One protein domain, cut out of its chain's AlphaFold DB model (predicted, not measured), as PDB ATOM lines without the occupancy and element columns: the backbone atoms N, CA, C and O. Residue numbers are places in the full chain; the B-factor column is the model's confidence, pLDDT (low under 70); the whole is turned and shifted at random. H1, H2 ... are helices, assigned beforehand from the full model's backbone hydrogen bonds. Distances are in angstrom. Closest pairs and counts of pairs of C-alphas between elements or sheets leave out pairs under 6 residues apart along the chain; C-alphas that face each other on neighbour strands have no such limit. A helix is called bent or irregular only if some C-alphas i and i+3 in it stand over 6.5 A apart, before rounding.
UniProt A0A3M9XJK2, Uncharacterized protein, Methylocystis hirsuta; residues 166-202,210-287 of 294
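What this domain is: This is residues 166 to 202 and 210 to 287 of the 294 residues of an uncharacterized protein of Methylocystis hirsuta (UniProt A0A3M9XJK2). The longest helix, H5, crosses the short helix H2 in the middle of the domain, and a helical hairpin, H6 and H7, covers one side of H2, with H7 packing on it. H1 packs on H5 and H2 towards one end of the long axis; the short H3 and then H4 follow towards the other end, where residues 198 to 202 run out to a cut. The printed part has 115 residues with seven named helices, in the order H1 to H7, and no named strand; its class is all helix. It is compact, with a radius of gyration of the C-alphas of 13.1 A, and elongated in outline, spanning 44 by 27 by 21 A.

Where its parts are: The longest helix, H5, holds residues 242 to 257 and measures 23.4 A from C-alpha 242 at (-0.614, -75.554, 82.181) to C-alpha 257 at (7.291, -54.132, 77.142). H6, residues 259 to 269, is 15.9 A long, and H7, residues 272 to 286, is 21.2 A long and ends with C-alpha 286 at (9.730, -52.765, 88.930). H1, residues 166 to 176, begins with C-alpha 166 at (7.849, -68.369, 75.354) and is 15.3 A long. H2 is residues 186 to 193, 10.7 A; H3 is residues 213 to 216, 5.7 A; H4 is residues 221 to 232, 11.5 A. Three helices are irregular: in H4, C-alphas 227 and 230 are 8.9 A apart; in H7, C-alphas 273 and 276 are 7.5 A apart; H6 is only just irregular, with C-alphas 265 and 268 at 6.8 A.

How they stand to each other: H2 is the hub, touching H1, H3, H5 and H7. H5 touches it with residues 248 to 252 alone, about perpendicular at 77 degrees, the closest C-alphas being those of Met 190 and Leu 252, 6.0 A apart. H7 touches H2 at a shallow tilt of 23 degrees, opposite ways; the closest C-alphas, of Ala 188 and Ala 285, are 4.9 A apart. H6 and H7 form a helical hairpin at 4 degrees, with the C-alphas of Ile 263 and Ala 282 closest at 6.9 A. H2 and H6 are near each other. H1 touches residues 249 to 253 of H5 alone, about perpendicular at 78 degrees, closest at the C-alphas of Gly 168 and Leu 249, 4.5 A. H1 also touches H2 at a steep tilt of 52 degrees, opposite ways, the C-alphas of Val 172 and Pro 186 being closest at 5.9 A. H3 only just touches H2, with 3 pairs of C-alphas within 8 A, the closest those of Leu 193 and Leu 214 at 4.7 A. H3 also only just touches H6, with 3 such pairs, the closest those of Leu 213 and Leu 266 at 6.7 A. H3 and H4 only just touch, with 3 such pairs, and only at the corner by their link, closest at the C-alphas of Asn 215 and Phe 221, 5.1 A. Residues 221 to 225 of H4 alone touch residues 244 to 247 of H5 alone, closest at the C-alphas of Phe 221 and Ala 247, 6.9 A. H5 and H7 are apart, as are, among others, H1 and H4. In H1 and H2 every O i to N i+4 pair is within hydrogen-bond range; H5 has 9 of 12, H6 5 of 7, H7 9 of 11, and H4 3 of 8 beside 7 of 9 O i to N i+3 pairs, while H3 is too short for an O i to N i+4 pair.

The domain as a whole: The two C-alphas farthest apart, of Arg 177 and Ala 202, are 46.0 A apart. Residues 203 to 209 are not printed, and C-alphas 202 and 210 are 13.3 A apart across this cut, which falls in the link from H2 to H3. Of the links printed whole, none is long. Mean pLDDT of the printed part is 87.9; residues 198 to 202 and 229 to 237 are under 70.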
ATOM      1  N   LYS A 166       6.421 -67.996  75.330       98.19
ATOM      2  CA  LYS A 166       7.849 -68.369  75.354       98.19
ATOM      3  C   LYS A 166       8.740 -67.214  75.812       98.19
ATOM      4  O   LYS A 166       9.661 -67.432  76.592       98.19
ATOM      5  N   VAL A 167       8.463 -65.990  75.357       98.31
ATOM      6  CA  VAL A 167       9.196 -64.795  75.814       98.31
ATOM      7  C   VAL A 167       8.997 -64.581  77.318       98.31
ATOM      8  O   VAL A 167       9.956 -64.297  78.031       98.31
ATOM      9  N   GLY A 168       7.771 -64.764  77.815       98.19
ATOM     10  CA  GLY A 168       7.463 -64.682  79.242       98.19
ATOM     11  C   GLY A 168       8.166 -65.757  80.070       98.19
ATOM     12  O   GLY A 168       8.731 -65.438  81.114       98.19
ATOM     13  N   GLU A 169       8.180 -67.009  79.599       98.00
ATOM     14  CA  GLU A 169       8.954 -68.092  80.224       98.00
ATOM     15  C   GLU A 169      10.436 -67.709  80.309       98.00
ATOM     16  O   GLU A 169      11.064 -67.864  81.359       98.00
ATOM     17  N   GLU A 170      10.988 -67.153  79.230       97.88
ATOM     18  CA  GLU A 170      12.393 -66.773  79.193       97.88
ATOM     19  C   GLU A 170      12.721 -65.640  80.168       97.88
ATOM     20  O   GLU A 170      13.774 -65.680  80.796       97.88
ATOM     21  N   PHE A 171      11.823 -64.678  80.407       97.62
ATOM     22  CA  PHE A 171      12.035 -63.693  81.476       97.62
ATOM     23  C   PHE A 171      12.186 -64.345  82.851       97.62
ATOM     24  O   PHE A 171      13.059 -63.941  83.618       97.62
ATOM     25  N   VAL A 172      11.398 -65.381  83.152       96.50
ATOM     26  CA  VAL A 172      11.545 -66.128  84.408       96.50
ATOM     27  C   VAL A 172      12.873 -66.890  84.443       96.50
ATOM     28  O   VAL A 172      13.564 -66.867  85.459       96.50
ATOM     29  N   ASN A 173      13.273 -67.520  83.336       95.81
ATOM     30  CA  ASN A 173      14.533 -68.262  83.270       95.81
ATOM     31  C   ASN A 173      15.761 -67.355  83.424       95.81
ATOM     32  O   ASN A 173      16.678 -67.693  84.170       95.81
ATOM     33  N   ARG A 174      15.771 -66.193  82.763       96.06
ATOM     34  CA  ARG A 174      16.830 -65.180  82.898       96.06
ATOM     35  C   ARG A 174      16.940 -64.691  84.336       96.06
ATOM     36  O   ARG A 174      18.034 -64.674  84.891       96.06
ATOM     37  N   HIS A 175      15.802 -64.393  84.963       95.00
ATOM     38  CA  HIS A 175      15.739 -64.000  86.372       95.00
ATOM     39  C   HIS A 175      16.351 -65.059  87.296       95.00
ATOM     40  O   HIS A 175      17.154 -64.737  88.167       95.00
ATOM     41  N   LEU A 176      16.048 -66.338  87.060       93.31
ATOM     42  CA  LEU A 176      16.631 -67.454  87.813       93.31
ATOM     43  C   LEU A 176      18.146 -67.597  87.629       93.31
ATOM     44  O   LEU A 176      18.826 -68.046  88.549       93.31
ATOM     45  N   ARG A 177      18.676 -67.211  86.465       93.50
ATOM     46  CA  ARG A 177      20.119 -67.195  86.184       93.50
ATOM     47  C   ARG A 177      20.817 -65.921  86.679       93.50
ATOM     48  O   ARG A 177      22.026 -65.802  86.519       93.50
ATOM     49  N   GLY A 178      20.082 -64.981  87.282       92.56
ATOM     50  CA  GLY A 178      20.614 -63.678  87.695       92.56
ATOM     51  C   GLY A 178      20.945 -62.758  86.516       92.56
ATOM     52  O   GLY A 178      21.708 -61.806  86.664       92.56
ATOM     53  N   GLU A 179      20.399 -63.043  85.335       94.62
ATOM     54  CA  GLU A 179      20.593 -62.229  84.142       94.62
ATOM     55  C   GLU A 179      19.664 -61.006  84.170       94.62
ATOM     56  O   GLU A 179      18.550 -61.088  84.696       94.62
ATOM     57  N   PRO A 180      20.062 -59.877  83.552       92.06
ATOM     58  CA  PRO A 180      19.198 -58.707  83.453       92.06
ATOM     59  C   PRO A 180      17.857 -59.060  82.804       92.06
ATOM     60  O   PRO A 180      17.831 -59.749  81.786       92.06
ATOM     61  N   THR A 181      16.743 -58.557  83.332       94.06
ATOM     62  CA  THR A 181      15.428 -58.664  82.682       94.06
ATOM     63  C   THR A 181      14.738 -57.295  82.663       94.06
ATOM     64  O   THR A 181      15.155 -56.407  83.407       94.06
ATOM     65  N   PRO A 182      13.693 -57.082  81.839       93.75
ATOM     66  CA  PRO A 182      12.921 -55.833  81.860       93.75
ATOM     67  C   PRO A 182      12.195 -55.565  83.190       93.75
ATOM     68  O   PRO A 182      11.650 -54.482  83.385       93.75
ATOM     69  N   LEU A 183      12.142 -56.557  84.082       95.94
ATOM     70  CA  LEU A 183      11.495 -56.500  85.386       95.94
ATOM     71  C   LEU A 183      12.517 -56.835  86.481       95.94
ATOM     72  O   LEU A 183      13.377 -57.695  86.302       95.94
ATOM     73  N   ALA A 184      12.383 -56.217  87.650       95.50
ATOM     74  CA  ALA A 184      13.139 -56.624  88.833       95.50
ATOM     75  C   ALA A 184      12.661 -57.984  89.374       95.50
ATOM     76  O   ALA A 184      13.456 -58.761  89.893       95.50
ATOM     77  N   SER A 185      11.364 -58.288  89.232       95.00
ATOM     78  CA  SER A 185      10.803 -59.607  89.548       95.00
ATOM     79  C   SER A 185       9.673 -59.971  88.577       95.00
ATOM     80  O   SER A 185       8.528 -59.528  88.746       95.00
ATOM     81  N   PRO A 186       9.940 -60.831  87.575       95.94
ATOM     82  CA  PRO A 186       8.901 -61.393  86.710       95.94
ATOM     83  C   PRO A 186       7.807 -62.126  87.498       95.94
ATOM     84  O   PRO A 186       6.635 -62.095  87.129       95.94
ATOM     85  N   ILE A 187       8.164 -62.730  88.636       94.50
ATOM     86  CA  ILE A 187       7.223 -63.457  89.499       94.50
ATOM     87  C   ILE A 187       6.258 -62.513  90.202       94.50
ATOM     88  O   ILE A 187       5.071 -62.825  90.331       94.50
ATOM     89  N   ALA A 188       6.740 -61.350  90.644       94.38
ATOM     90  CA  ALA A 188       5.871 -60.324  91.199       94.38
ATOM     91  C   ALA A 188       4.868 -59.822  90.152       94.38
ATOM     92  O   ALA A 188       3.678 -59.732  90.457       94.38
ATOM     93  N   MET A 189       5.311 -59.612  88.907       96.19
ATOM     94  CA  MET A 189       4.422 -59.244  87.800       96.19
ATOM     95  C   MET A 189       3.384 -60.340  87.513       96.19
ATOM     96  O   MET A 189       2.193 -60.048  87.463       96.19
ATOM     97  N   MET A 190       3.781 -61.615  87.418       95.50
ATOM     98  CA  MET A 190       2.829 -62.728  87.240       95.50
ATOM     99  C   MET A 190       1.767 -62.765  88.349       95.50
ATOM    100  O   MET A 190       0.581 -62.939  88.077       95.50
ATOM    101  N   ARG A 191       2.168 -62.576  89.613       93.38
ATOM    102  CA  ARG A 191       1.233 -62.509  90.750       93.38
ATOM    103  C   ARG A 191       0.312 -61.291  90.671       93.38
ATOM    104  O   ARG A 191      -0.862 -61.418  91.010       93.38
ATOM    105  N   LEU A 192       0.821 -60.140  90.225       94.06
ATOM    106  CA  LEU A 192       0.042 -58.912  90.041       94.06
ATOM    107  C   LEU A 192      -1.054 -59.120  88.996       94.06
ATOM    108  O   LEU A 192      -2.207 -58.789  89.253       94.06
ATOM    109  N   LEU A 193      -0.724 -59.742  87.863       94.38
ATOM    110  CA  LEU A 193      -1.681 -60.057  86.797       94.38
ATOM    111  C   LEU A 193      -2.811 -60.991  87.270       94.38
ATOM    112  O   LEU A 193      -3.920 -60.951  86.744       94.38
ATOM    113  N   LEU A 194      -2.570 -61.791  88.309       91.94
ATOM    114  CA  LEU A 194      -3.567 -62.674  88.920       91.94
ATOM    115  C   LEU A 194      -4.329 -62.035  90.098       91.94
ATOM    116  O   LEU A 194      -5.062 -62.733  90.806       91.94
ATOM    117  N   ILE A 195      -4.206 -60.723  90.324       89.56
ATOM    118  CA  ILE A 195      -5.092 -59.998  91.243       89.56
ATOM    119  C   ILE A 195      -6.498 -59.905  90.641       89.56
ATOM    120  O   ILE A 195      -6.673 -59.748  89.434       89.56
ATOM    121  N   LEU A 196      -7.520 -59.984  91.500       85.50
ATOM    122  CA  LEU A 196      -8.909 -59.843  91.072       85.50
ATOM    123  C   LEU A 196      -9.248 -58.388  90.702       85.50
ATOM    124  O   LEU A 196      -9.077 -57.463  91.505       85.50
ATOM    125  N   ASN A 197      -9.814 -58.228  89.512       80.00
ATOM    126  CA  ASN A 197     -10.374 -57.009  88.941       80.00
ATOM    127  C   ASN A 197     -11.738 -56.665  89.578       80.00
ATOM    128  O   ASN A 197     -12.463 -57.548  90.066       80.00
ATOM    129  N   ARG A 198     -12.107 -55.381  89.615       69.62
ATOM    130  CA  ARG A 198     -13.478 -54.934  89.895       69.62
ATOM    131  C   ARG A 198     -14.423 -55.532  88.843       69.62
ATOM    132  O   ARG A 198     -14.081 -55.547  87.668       69.62
ATOM    133  N   PRO A 199     -15.609 -56.024  89.238       60.66
ATOM    134  CA  PRO A 199     -16.597 -56.438  88.249       60.66
ATOM    135  C   PRO A 199     -16.988 -55.218  87.397       60.66
ATOM    136  O   PRO A 199     -17.375 -54.191  87.950       60.66
ATOM    137  N   GLN A 200     -16.837 -55.321  86.073       54.50
ATOM    138  CA  GLN A 200     -17.190 -54.248  85.132       54.50
ATOM    139  C   GLN A 200     -18.700 -54.180  84.845       54.50
ATOM    140  O   GLN A 200     -19.180 -53.144  84.397       54.50
ATOM    141  N   THR A 201     -19.472 -55.239  85.116       50.84
ATOM    142  CA  THR A 201     -20.900 -55.293  84.769       50.84
ATOM    143  C   THR A 201     -21.820 -55.079  85.972       50.84
ATOM    144  O   THR A 201     -21.646 -55.672  87.035       50.84
ATOM    145  N   ALA A 202     -22.854 -54.251  85.773       49.38
ATOM    146  CA  ALA A 202     -23.951 -54.043  86.724       49.38
ATOM    147  C   ALA A 202     -24.853 -55.286  86.889       49.38
ATOM    148  O   ALA A 202     -25.596 -55.384  87.862       49.38
ATOM    149  N   LYS A 210     -16.054 -62.990  89.639       71.56
ATOM    150  CA  LYS A 210     -14.572 -63.062  89.619       71.56
ATOM    151  C   LYS A 210     -14.013 -62.762  88.225       71.56
ATOM    152  O   LYS A 210     -14.325 -63.471  87.284       71.56
ATOM    153  N   SER A 211     -13.170 -61.737  88.150       83.31
ATOM    154  CA  SER A 211     -12.387 -61.342  86.975       83.31
ATOM    155  C   SER A 211     -10.958 -61.058  87.433       83.31
ATOM    156  O   SER A 211     -10.774 -60.643  88.584       83.31
ATOM    157  N   TRP A 212      -9.959 -61.301  86.589       89.56
ATOM    158  CA  TRP A 212      -8.538 -61.093  86.882       89.56
ATOM    159  C   TRP A 212      -7.961 -59.946  86.052       89.56
ATOM    160  O   TRP A 212      -8.375 -59.727  84.918       89.56
ATOM    161  N   LEU A 213      -6.967 -59.226  86.586       92.06
ATOM    162  CA  LEU A 213      -6.296 -58.143  85.851       92.06
ATOM    163  C   LEU A 213      -5.662 -58.623  84.540       92.06
ATOM    164  O   LEU A 213      -5.612 -57.873  83.571       92.06
ATOM    165  N   LEU A 214      -5.219 -59.880  84.488       93.75
ATOM    166  CA  LEU A 214      -4.696 -60.508  83.278       93.75
ATOM    167  C   LEU A 214      -5.680 -60.438  82.103       93.75
ATOM    168  O   LEU A 214      -5.230 -60.318  80.970       93.75
ATOM    169  N   ASN A 215      -6.993 -60.463  82.349       92.38
ATOM    170  CA  ASN A 215      -7.998 -60.403  81.287       92.38
ATOM    171  C   ASN A 215      -8.000 -59.062  80.532       92.38
ATOM    172  O   ASN A 215      -8.398 -59.024  79.374       92.38
ATOM    173  N   GLU A 216      -7.497 -57.985  81.146       91.81
ATOM    174  CA  GLU A 216      -7.310 -56.687  80.477       91.81
ATOM    175  C   GLU A 216      -6.145 -56.704  79.469       91.81
ATOM    176  O   GLU A 216      -6.067 -55.852  78.589       91.81
ATOM    177  N   ILE A 217      -5.216 -57.662  79.594       94.38
ATOM    178  CA  ILE A 217      -4.046 -57.805  78.709       94.38
ATOM    179  C   ILE A 217      -4.227 -58.967  77.731       94.38
ATOM    180  O   ILE A 217      -3.828 -58.870  76.573       94.38
ATOM    181  N   VAL A 218      -4.812 -60.067  78.200       95.44
ATOM    182  CA  VAL A 218      -5.091 -61.279  77.429       95.44
ATOM    183  C   VAL A 218      -6.590 -61.574  77.542       95.44
ATOM    184  O   VAL A 218      -7.010 -62.290  78.459       95.44
ATOM    185  N   PRO A 219      -7.419 -60.998  76.650       91.88
ATOM    186  CA  PRO A 219      -8.863 -61.194  76.674       91.88
ATOM    187  C   PRO A 219      -9.254 -62.673  76.576       91.88
ATOM    188  O   PRO A 219      -8.610 -63.461  75.887       91.88
ATOM    189  N   GLY A 220     -10.326 -63.054  77.271       88.75
ATOM    190  CA  GLY A 220     -10.809 -64.439  77.313       88.75
ATOM    191  C   GLY A 220     -10.187 -65.281  78.430       88.75
ATOM    192  O   GLY A 220     -10.670 -66.384  78.691       88.75
ATOM    193  N   PHE A 221      -9.186 -64.754  79.149       91.19
ATOM    194  CA  PHE A 221      -8.619 -65.409  80.329       91.19
ATOM    195  C   PHE A 221      -9.689 -65.758  81.367       91.19
ATOM    196  O   PHE A 221      -9.733 -66.894  81.838       91.19
ATOM    197  N   ASP A 222     -10.582 -64.817  81.683       87.88
ATOM    198  CA  ASP A 222     -11.603 -65.010  82.719       87.88
ATOM    199  C   ASP A 222     -12.530 -66.194  82.405       87.88
ATOM    200  O   ASP A 222     -12.820 -67.003  83.288       87.88
ATOM    201  N   ALA A 223     -12.947 -66.347  81.143       86.12
ATOM    202  CA  ALA A 223     -13.854 -67.414  80.715       86.12
ATOM    203  C   ALA A 223     -13.265 -68.816  80.959       86.12
ATOM    204  O   ALA A 223     -13.971 -69.739  81.372       86.12
ATOM    205  N   GLU A 224     -11.958 -68.971  80.750       87.19
ATOM    206  CA  GLU A 224     -11.241 -70.228  80.969       87.19
ATOM    207  C   GLU A 224     -10.847 -70.424  82.441       87.19
ATOM    208  O   GLU A 224     -10.916 -71.537  82.971       87.19
ATOM    209  N   ALA A 225     -10.467 -69.343  83.121       84.38
ATOM    210  CA  ALA A 225     -10.093 -69.325  84.531       84.38
ATOM    211  C   ALA A 225     -11.272 -69.667  85.454       84.38
ATOM    212  O   ALA A 225     -11.098 -70.372  86.455       84.38
ATOM    213  N   LEU A 226     -12.487 -69.234  85.100       80.69
ATOM    214  CA  LEU A 226     -13.697 -69.498  85.877       80.69
ATOM    215  C   LEU A 226     -13.982 -70.999  86.034       80.69
ATOM    216  O   LEU A 226     -14.419 -71.435  87.104       80.69
ATOM    217  N   ARG A 227     -13.631 -71.811  85.030       77.56
ATOM    218  CA  ARG A 227     -13.800 -73.276  85.048       77.56
ATOM    219  C   ARG A 227     -12.926 -73.980  86.091       77.56
ATOM    220  O   ARG A 227     -13.197 -75.121  86.448       77.56
ATOM    221  N   VAL A 228     -11.900 -73.298  86.611       74.56
ATOM    222  CA  VAL A 228     -10.923 -73.823  87.583       74.56
ATOM    223  C   VAL A 228     -10.716 -72.880  88.784       74.56
ATOM    224  O   VAL A 228      -9.715 -72.969  89.498       74.56
ATOM    225  N   THR A 229     -11.687 -71.992  89.045       63.16
ATOM    226  CA  THR A 229     -11.650 -70.896  90.040       63.16
ATOM    227  C   THR A 229     -11.039 -71.235  91.417       63.16
ATOM    228  O   THR A 229     -10.306 -70.391  91.957       63.16
ATOM    229  N   PRO A 230     -11.284 -72.414  92.035       56.00
ATOM    230  CA  PRO A 230     -10.669 -72.752  93.324       56.00
ATOM    231  C   PRO A 230      -9.132 -72.768  93.288       56.00
ATOM    232  O   PRO A 230      -8.500 -72.481  94.304       56.00
ATOM    233  N   SER A 231      -8.531 -73.045  92.124       55.53
ATOM    234  CA  SER A 231      -7.079 -73.137  91.921       55.53
ATOM    235  C   SER A 231      -6.400 -71.762  91.843       55.53
ATOM    236  O   SER A 231      -5.353 -71.548  92.450       55.53
ATOM    237  N   ILE A 232      -7.037 -70.789  91.181       61.06
ATOM    238  CA  ILE A 232      -6.446 -69.466  90.902       61.06
ATOM    239  C   ILE A 232      -6.679 -68.482  92.059       61.06
ATOM    240  O   ILE A 232      -5.841 -67.629  92.341       61.06
ATOM    241  N   SER A 233      -7.805 -68.611  92.774       50.00
ATOM    242  CA  SER A 233      -8.208 -67.669  93.835       50.00
ATOM    243  C   SER A 233      -7.250 -67.586  95.037       50.00
ATOM    244  O   SER A 233      -7.325 -66.633  95.811       50.00
ATOM    245  N   LYS A 234      -6.285 -68.507  95.154       51.53
ATOM    246  CA  LYS A 234      -5.126 -68.385  96.051       51.53
ATOM    247  C   LYS A 234      -3.975 -67.653  95.351       51.53
ATOM    248  O   LYS A 234      -2.869 -68.191  95.293       51.53
ATOM    249  N   GLY A 235      -4.212 -66.431  94.856       46.81
ATOM    250  CA  GLY A 235      -3.276 -65.588  94.076       46.81
ATOM    251  C   GLY A 235      -1.878 -65.338  94.684       46.81
ATOM    252  O   GLY A 235      -1.063 -64.619  94.118       46.81
ATOM    253  N   ALA A 236      -1.564 -65.953  95.823       55.47
ATOM    254  CA  ALA A 236      -0.252 -66.003  96.441       55.47
ATOM    255  C   ALA A 236       0.816 -66.719  95.591       55.47
ATOM    256  O   ALA A 236       1.968 -66.290  95.610       55.47
ATOM    257  N   ASN A 237       0.479 -67.771  94.831       65.44
ATOM    258  CA  ASN A 237       1.527 -68.655  94.292       65.44
ATOM    259  C   ASN A 237       1.747 -68.590  92.779       65.44
ATOM    260  O   ASN A 237       2.731 -69.160  92.341       65.44
ATOM    261  N   ALA A 238       0.898 -67.912  91.995       72.12
ATOM    262  CA  ALA A 238       0.962 -67.879  90.520       72.12
ATOM    263  C   ALA A 238       1.032 -69.265  89.827       72.12
ATOM    264  O   ALA A 238       1.346 -69.373  88.645       72.12
ATOM    265  N   MET A 239       0.683 -70.332  90.552       83.12
ATOM    266  CA  MET A 239       0.604 -71.695  90.042       83.12
ATOM    267  C   MET A 239      -0.783 -71.911  89.432       83.12
ATOM    268  O   MET A 239      -1.750 -72.145  90.154       83.12
ATOM    269  N   VAL A 240      -0.878 -71.806  88.108       87.00
ATOM    270  CA  VAL A 240      -2.108 -72.062  87.339       87.00
ATOM    271  C   VAL A 240      -1.968 -73.349  86.505       87.00
ATOM    272  O   VAL A 240      -0.833 -73.787  86.263       87.00
ATOM    273  N   PRO A 241      -3.075 -73.993  86.082       88.56
ATOM    274  CA  PRO A 241      -3.044 -75.101  85.120       88.56
ATOM    275  C   PRO A 241      -2.228 -74.765  83.868       88.56
ATOM    276  O   PRO A 241      -2.186 -73.602  83.462       88.56
ATOM    277  N   LEU A 242      -1.582 -75.763  83.261       90.62
ATOM    278  CA  LEU A 242      -0.614 -75.554  82.181       90.62
ATOM    279  C   LEU A 242      -1.240 -74.814  80.990       90.62
ATOM    280  O   LEU A 242      -0.631 -73.872  80.486       90.62
ATOM    281  N   TYR A 243      -2.484 -75.127  80.614       88.88
ATOM    282  CA  TYR A 243      -3.172 -74.409  79.532       88.88
ATOM    283  C   TYR A 243      -3.382 -72.906  79.806       88.88
ATOM    284  O   TYR A 243      -3.352 -72.115  78.862       88.88
ATOM    285  N   LEU A 244      -3.539 -72.493  81.073       92.06
ATOM    286  CA  LEU A 244      -3.659 -71.081  81.480       92.06
ATOM    287  C   LEU A 244      -2.306 -70.379  81.615       92.06
ATOM    288  O   LEU A 244      -2.248 -69.148  81.575       92.06
ATOM    289  N   ARG A 245      -1.208 -71.128  81.765       93.62
ATOM    290  CA  ARG A 245       0.138 -70.538  81.836       93.62
ATOM    291  C   ARG A 245       0.523 -69.852  80.543       93.62
ATOM    292  O   ARG A 245       1.237 -68.861  80.603       93.62
ATOM    293  N   VAL A 246       0.022 -70.336  79.406       96.06
ATOM    294  CA  VAL A 246       0.229 -69.682  78.107       96.06
ATOM    295  C   VAL A 246      -0.250 -68.229  78.174       96.06
ATOM    296  O   VAL A 246       0.532 -67.323  77.902       96.06
ATOM    297  N   ALA A 247      -1.475 -67.988  78.654       96.75
ATOM    298  CA  ALA A 247      -1.991 -66.634  78.856       96.75
ATOM    299  C   ALA A 247      -1.191 -65.846  79.900       96.75
ATOM    300  O   ALA A 247      -0.854 -64.690  79.665       96.75
ATOM    301  N   LEU A 248      -0.858 -66.455  81.042       96.38
ATOM    302  CA  LEU A 248      -0.128 -65.765  82.111       96.38
ATOM    303  C   LEU A 248       1.268 -65.304  81.669       96.38
ATOM    304  O   LEU A 248       1.654 -64.167  81.933       96.38
ATOM    305  N   LEU A 249       2.018 -66.169  80.987       98.00
ATOM    306  CA  LEU A 249       3.356 -65.860  80.487       98.00
ATOM    307  C   LEU A 249       3.298 -64.901  79.294       98.00
ATOM    308  O   LEU A 249       4.135 -64.008  79.187       98.00
ATOM    309  N   ALA A 250       2.286 -65.015  78.432       98.38
ATOM    310  CA  ALA A 250       2.063 -64.028  77.383       98.38
ATOM    311  C   ALA A 250       1.737 -62.648  77.968       98.38
ATOM    312  O   ALA A 250       2.323 -61.651  77.553       98.38
ATOM    313  N   GLY A 251       0.869 -62.593  78.980       97.94
ATOM    314  CA  GLY A 251       0.548 -61.372  79.713       97.94
ATOM    315  C   GLY A 251       1.775 -60.765  80.388       97.94
ATOM    316  O   GLY A 251       1.982 -59.560  80.288       97.94
ATOM    317  N   LEU A 252       2.634 -61.595  80.990       98.19
ATOM    318  CA  LEU A 252       3.937 -61.171  81.509       98.19
ATOM    319  C   LEU A 252       4.789 -60.527  80.407       98.19
ATOM    320  O   LEU A 252       5.309 -59.430  80.603       98.19
ATOM    321  N   ALA A 253       4.911 -61.176  79.246       98.44
ATOM    322  CA  ALA A 253       5.707 -60.662  78.138       98.44
ATOM    323  C   ALA A 253       5.162 -59.342  77.574       98.44
ATOM    324  O   ALA A 253       5.935 -58.438  77.261       98.44
ATOM    325  N   ILE A 254       3.838 -59.218  77.456       98.25
ATOM    326  CA  ILE A 254       3.170 -58.003  76.981       98.25
ATOM    327  C   ILE A 254       3.350 -56.869  77.995       98.25
ATOM    328  O   ILE A 254       3.773 -55.780  77.609       98.25
ATOM    329  N   ALA A 255       3.097 -57.131  79.281       97.50
ATOM    330  CA  ALA A 255       3.247 -56.146  80.348       97.50
ATOM    331  C   ALA A 255       4.691 -55.644  80.464       97.50
ATOM    332  O   ALA A 255       4.919 -54.449  80.620       97.50
ATOM    333  N   ALA A 256       5.674 -56.536  80.324       97.44
ATOM    334  CA  ALA A 256       7.088 -56.195  80.428       97.44
ATOM    335  C   ALA A 256       7.574 -55.202  79.356       97.44
ATOM    336  O   ALA A 256       8.555 -54.504  79.599       97.44
ATOM    337  N   LYS A 257       6.904 -55.094  78.195       95.94
ATOM    338  CA  LYS A 257       7.291 -54.132  77.142       95.94
ATOM    339  C   LYS A 257       7.186 -52.680  77.608       95.94
ATOM    340  O   LYS A 257       8.019 -51.870  77.228       95.94
ATOM    341  N   ASN A 258       6.174 -52.372  78.420       94.62
ATOM    342  CA  ASN A 258       5.911 -51.045  78.982       94.62
ATOM    343  C   ASN A 258       5.398 -51.209  80.421       94.62
ATOM    344  O   ASN A 258       4.232 -50.936  80.713       94.62
ATOM    345  N   ALA A 259       6.252 -51.726  81.309       95.75
ATOM    346  CA  ALA A 259       5.835 -52.207  82.629       95.75
ATOM    347  C   ALA A 259       5.186 -51.122  83.501       95.75
ATOM    348  O   ALA A 259       4.136 -51.364  84.096       95.75
ATOM    349  N   VAL A 260       5.770 -49.921  83.533       95.75
ATOM    350  CA  VAL A 260       5.265 -48.775  84.309       95.75
ATOM    351  C   VAL A 260       3.868 -48.368  83.839       95.75
ATOM    352  O   VAL A 260       2.927 -48.388  84.631       95.75
ATOM    353  N   ASP A 261       3.723 -48.073  82.545       95.62
ATOM    354  CA  ASP A 261       2.446 -47.685  81.934       95.62
ATOM    355  C   ASP A 261       1.383 -48.779  82.107       95.62
ATOM    356  O   ASP A 261       0.246 -48.505  82.486       95.62
ATOM    357  N   THR A 262       1.759 -50.045  81.909       96.25
ATOM    358  CA  THR A 262       0.837 -51.173  82.085       96.25
ATOM    359  C   THR A 262       0.325 -51.252  83.523       96.25
ATOM    360  O   THR A 262      -0.879 -51.380  83.738       96.25
ATOM    361  N   ILE A 263       1.204 -51.132  84.525       96.25
ATOM    362  CA  ILE A 263       0.799 -51.145  85.937       96.25
ATOM    363  C   ILE A 263      -0.108 -49.948  86.249       96.25
ATOM    364  O   ILE A 263      -1.147 -50.120  86.889       96.25
ATOM    365  N   GLN A 264       0.235 -48.748  85.778       94.81
ATOM    366  CA  GLN A 264      -0.595 -47.556  85.974       94.81
ATOM    367  C   GLN A 264      -1.990 -47.731  85.360       94.81
ATOM    368  O   GLN A 264      -2.982 -47.432  86.025       94.81
ATOM    369  N   ARG A 265      -2.084 -48.300  84.150       94.44
ATOM    370  CA  ARG A 265      -3.361 -48.599  83.486       94.44
ATOM    371  C   ARG A 265      -4.178 -49.680  84.192       94.44
ATOM    372  O   ARG A 265      -5.397 -49.570  84.221       94.44
ATOM    373  N   LEU A 266      -3.545 -50.697  84.780       93.38
ATOM    374  CA  LEU A 266      -4.242 -51.779  85.491       93.38
ATOM    375  C   LEU A 266      -4.751 -51.374  86.881       93.38
ATOM    376  O   LEU A 266      -5.730 -51.934  87.378       93.38
ATOM    377  N   ARG A 267      -4.097 -50.417  87.543       92.38
ATOM    378  CA  ARG A 267      -4.403 -50.074  88.938       92.38
ATOM    379  C   ARG A 267      -5.864 -49.651  89.188       92.38
ATOM    380  O   ARG A 267      -6.420 -50.103  90.193       92.38
ATOM    381  N   PRO A 268      -6.527 -48.843  88.335       89.81
ATOM    382  CA  PRO A 268      -7.938 -48.477  88.513       89.81
ATOM    383  C   PRO A 268      -8.901 -49.674  88.490       89.81
ATOM    384  O   PRO A 268      -9.930 -49.650  89.172       89.81
ATOM    385  N   PHE A 269      -8.540 -50.725  87.748       88.25
ATOM    386  CA  PHE A 269      -9.288 -51.976  87.639       88.25
ATOM    387  C   PHE A 269      -9.113 -52.858  88.887       88.25
ATOM    388  O   PHE A 269     -10.006 -53.616  89.260       88.25
ATOM    389  N   CYS A 270      -8.012 -52.722  89.630       87.25
ATOM    390  CA  CYS A 270      -7.805 -53.478  90.864       87.25
ATOM    391  C   CYS A 270      -8.911 -53.200  91.900       87.25
ATOM    392  O   CYS A 270      -9.213 -52.049  92.244       87.25
ATOM    393  N   ARG A 271      -9.480 -54.262  92.494       84.88
ATOM    394  CA  ARG A 271     -10.422 -54.092  93.613       84.88
ATOM    395  C   ARG A 271      -9.768 -53.330  94.764       84.88
ATOM    396  O   ARG A 271      -8.626 -53.638  95.104       84.88
ATOM    397  N   PRO A 272     -10.504 -52.433  95.450       85.81
ATOM    398  CA  PRO A 272      -9.977 -51.671  96.581       85.81
ATOM    399  C   PRO A 272      -9.294 -52.533  97.646       85.81
ATOM    400  O   PRO A 272      -8.202 -52.193  98.089       85.81
ATOM    401  N   VAL A 273      -9.879 -53.691  97.980       86.12
ATOM    402  CA  VAL A 273      -9.332 -54.629  98.979       86.12
ATOM    403  C   VAL A 273      -7.951 -55.190  98.609       86.12
ATOM    404  O   VAL A 273      -7.183 -55.552  99.494       86.12
ATOM    405  N   TYR A 274      -7.603 -55.229  97.318       88.38
ATOM    406  CA  TYR A 274      -6.316 -55.734  96.836       88.38
ATOM    407  C   TYR A 274      -5.312 -54.628  96.483       88.38
ATOM    408  O   TYR A 274      -4.191 -54.959  96.115       88.38
ATOM    409  N   ARG A 275      -5.650 -53.336  96.638       89.19
ATOM    410  CA  ARG A 275      -4.758 -52.222  96.246       89.19
ATOM    411  C   ARG A 275      -3.405 -52.255  96.945       89.19
ATOM    412  O   ARG A 275      -2.388 -52.147  96.280       89.19
ATOM    413  N   LYS A 276      -3.377 -52.493  98.260       91.31
ATOM    414  CA  LYS A 276      -2.108 -52.616  98.996       91.31
ATOM    415  C   LYS A 276      -1.231 -53.727  98.410       91.31
ATOM    416  O   LYS A 276      -0.048 -53.526  98.171       91.31
ATOM    417  N   ARG A 277      -1.830 -54.890  98.134       91.31
ATOM    418  CA  ARG A 277      -1.123 -56.032  97.545       91.31
ATOM    419  C   ARG A 277      -0.664 -55.755  96.113       91.31
ATOM    420  O   ARG A 277       0.409 -56.204  95.726       91.31
ATOM    421  N   PHE A 278      -1.476 -55.044  95.339       93.06
ATOM    422  CA  PHE A 278      -1.121 -54.571  94.007       93.06
ATOM    423  C   PHE A 278       0.110 -53.668  94.069       93.06
ATOM    424  O   PHE A 278       1.083 -53.947  93.381       93.06
ATOM    425  N   ASP A 279       0.097 -52.654  94.937       93.50
ATOM    426  CA  ASP A 279       1.187 -51.685  95.080       93.50
ATOM    427  C   ASP A 279       2.490 -52.382  95.557       93.50
ATOM    428  O   ASP A 279       3.561 -52.125  95.013       93.50
ATOM    429  N   GLU A 280       2.402 -53.349  96.485       94.00
ATOM    430  CA  GLU A 280       3.535 -54.198  96.909       94.00
ATOM    431  C   GLU A 280       4.140 -55.010  95.750       94.00
ATOM    432  O   GLU A 280       5.361 -55.078  95.593       94.00
ATOM    433  N   LEU A 281       3.294 -55.660  94.946       94.19
ATOM    434  CA  LEU A 281       3.750 -56.471  93.815       94.19
ATOM    435  C   LEU A 281       4.266 -55.603  92.666       94.19
ATOM    436  O   LEU A 281       5.213 -56.006  91.999       94.19
ATOM    437  N   ALA A 282       3.691 -54.420  92.457       95.88
ATOM    438  CA  ALA A 282       4.163 -53.448  91.480       95.88
ATOM    439  C   ALA A 282       5.568 -52.950  91.836       95.88
ATOM    440  O   ALA A 282       6.458 -52.975  90.987       95.88
ATOM    441  N   TYR A 283       5.786 -52.590  93.106       95.69
ATOM    442  CA  TYR A 283       7.106 -52.228  93.618       95.69
ATOM    443  C   TYR A 283       8.117 -53.357  93.399       95.69
ATOM    444  O   TYR A 283       9.188 -53.131  92.843       95.69
ATOM    445  N   ALA A 284       7.768 -54.592  93.775       94.81
ATOM    446  CA  ALA A 284       8.651 -55.743  93.594       94.81
ATOM    447  C   ALA A 284       8.920 -56.063  92.111       94.81
ATOM    448  O   ALA A 284      10.028 -56.461  91.761       94.81
ATOM    449  N   ALA A 285       7.930 -55.882  91.232       95.69
ATOM    450  CA  ALA A 285       8.073 -56.134  89.801       95.69
ATOM    451  C   ALA A 285       8.992 -55.117  89.115       95.69
ATOM    452  O   ALA A 285       9.743 -55.497  88.219       95.69
ATOM    453  N   LEU A 286       8.943 -53.848  89.526       96.12
ATOM    454  CA  LEU A 286       9.730 -52.765  88.930       96.12
ATOM    455  C   LEU A 286      11.071 -52.523  89.628       96.12
ATOM    456  O   LEU A 286      11.983 -51.981  89.015       96.12
ATOM    457  N   GLY A 287      11.193 -52.900  90.903       93.25
ATOM    458  CA  GLY A 287      12.357 -52.592  91.736       93.25
ATOM    459  C   GLY A 287      12.430 -51.123  92.169       93.25
ATOM    460  O   GLY A 287      13.454 -50.698  92.696       93.25
TER     461      GLY A 287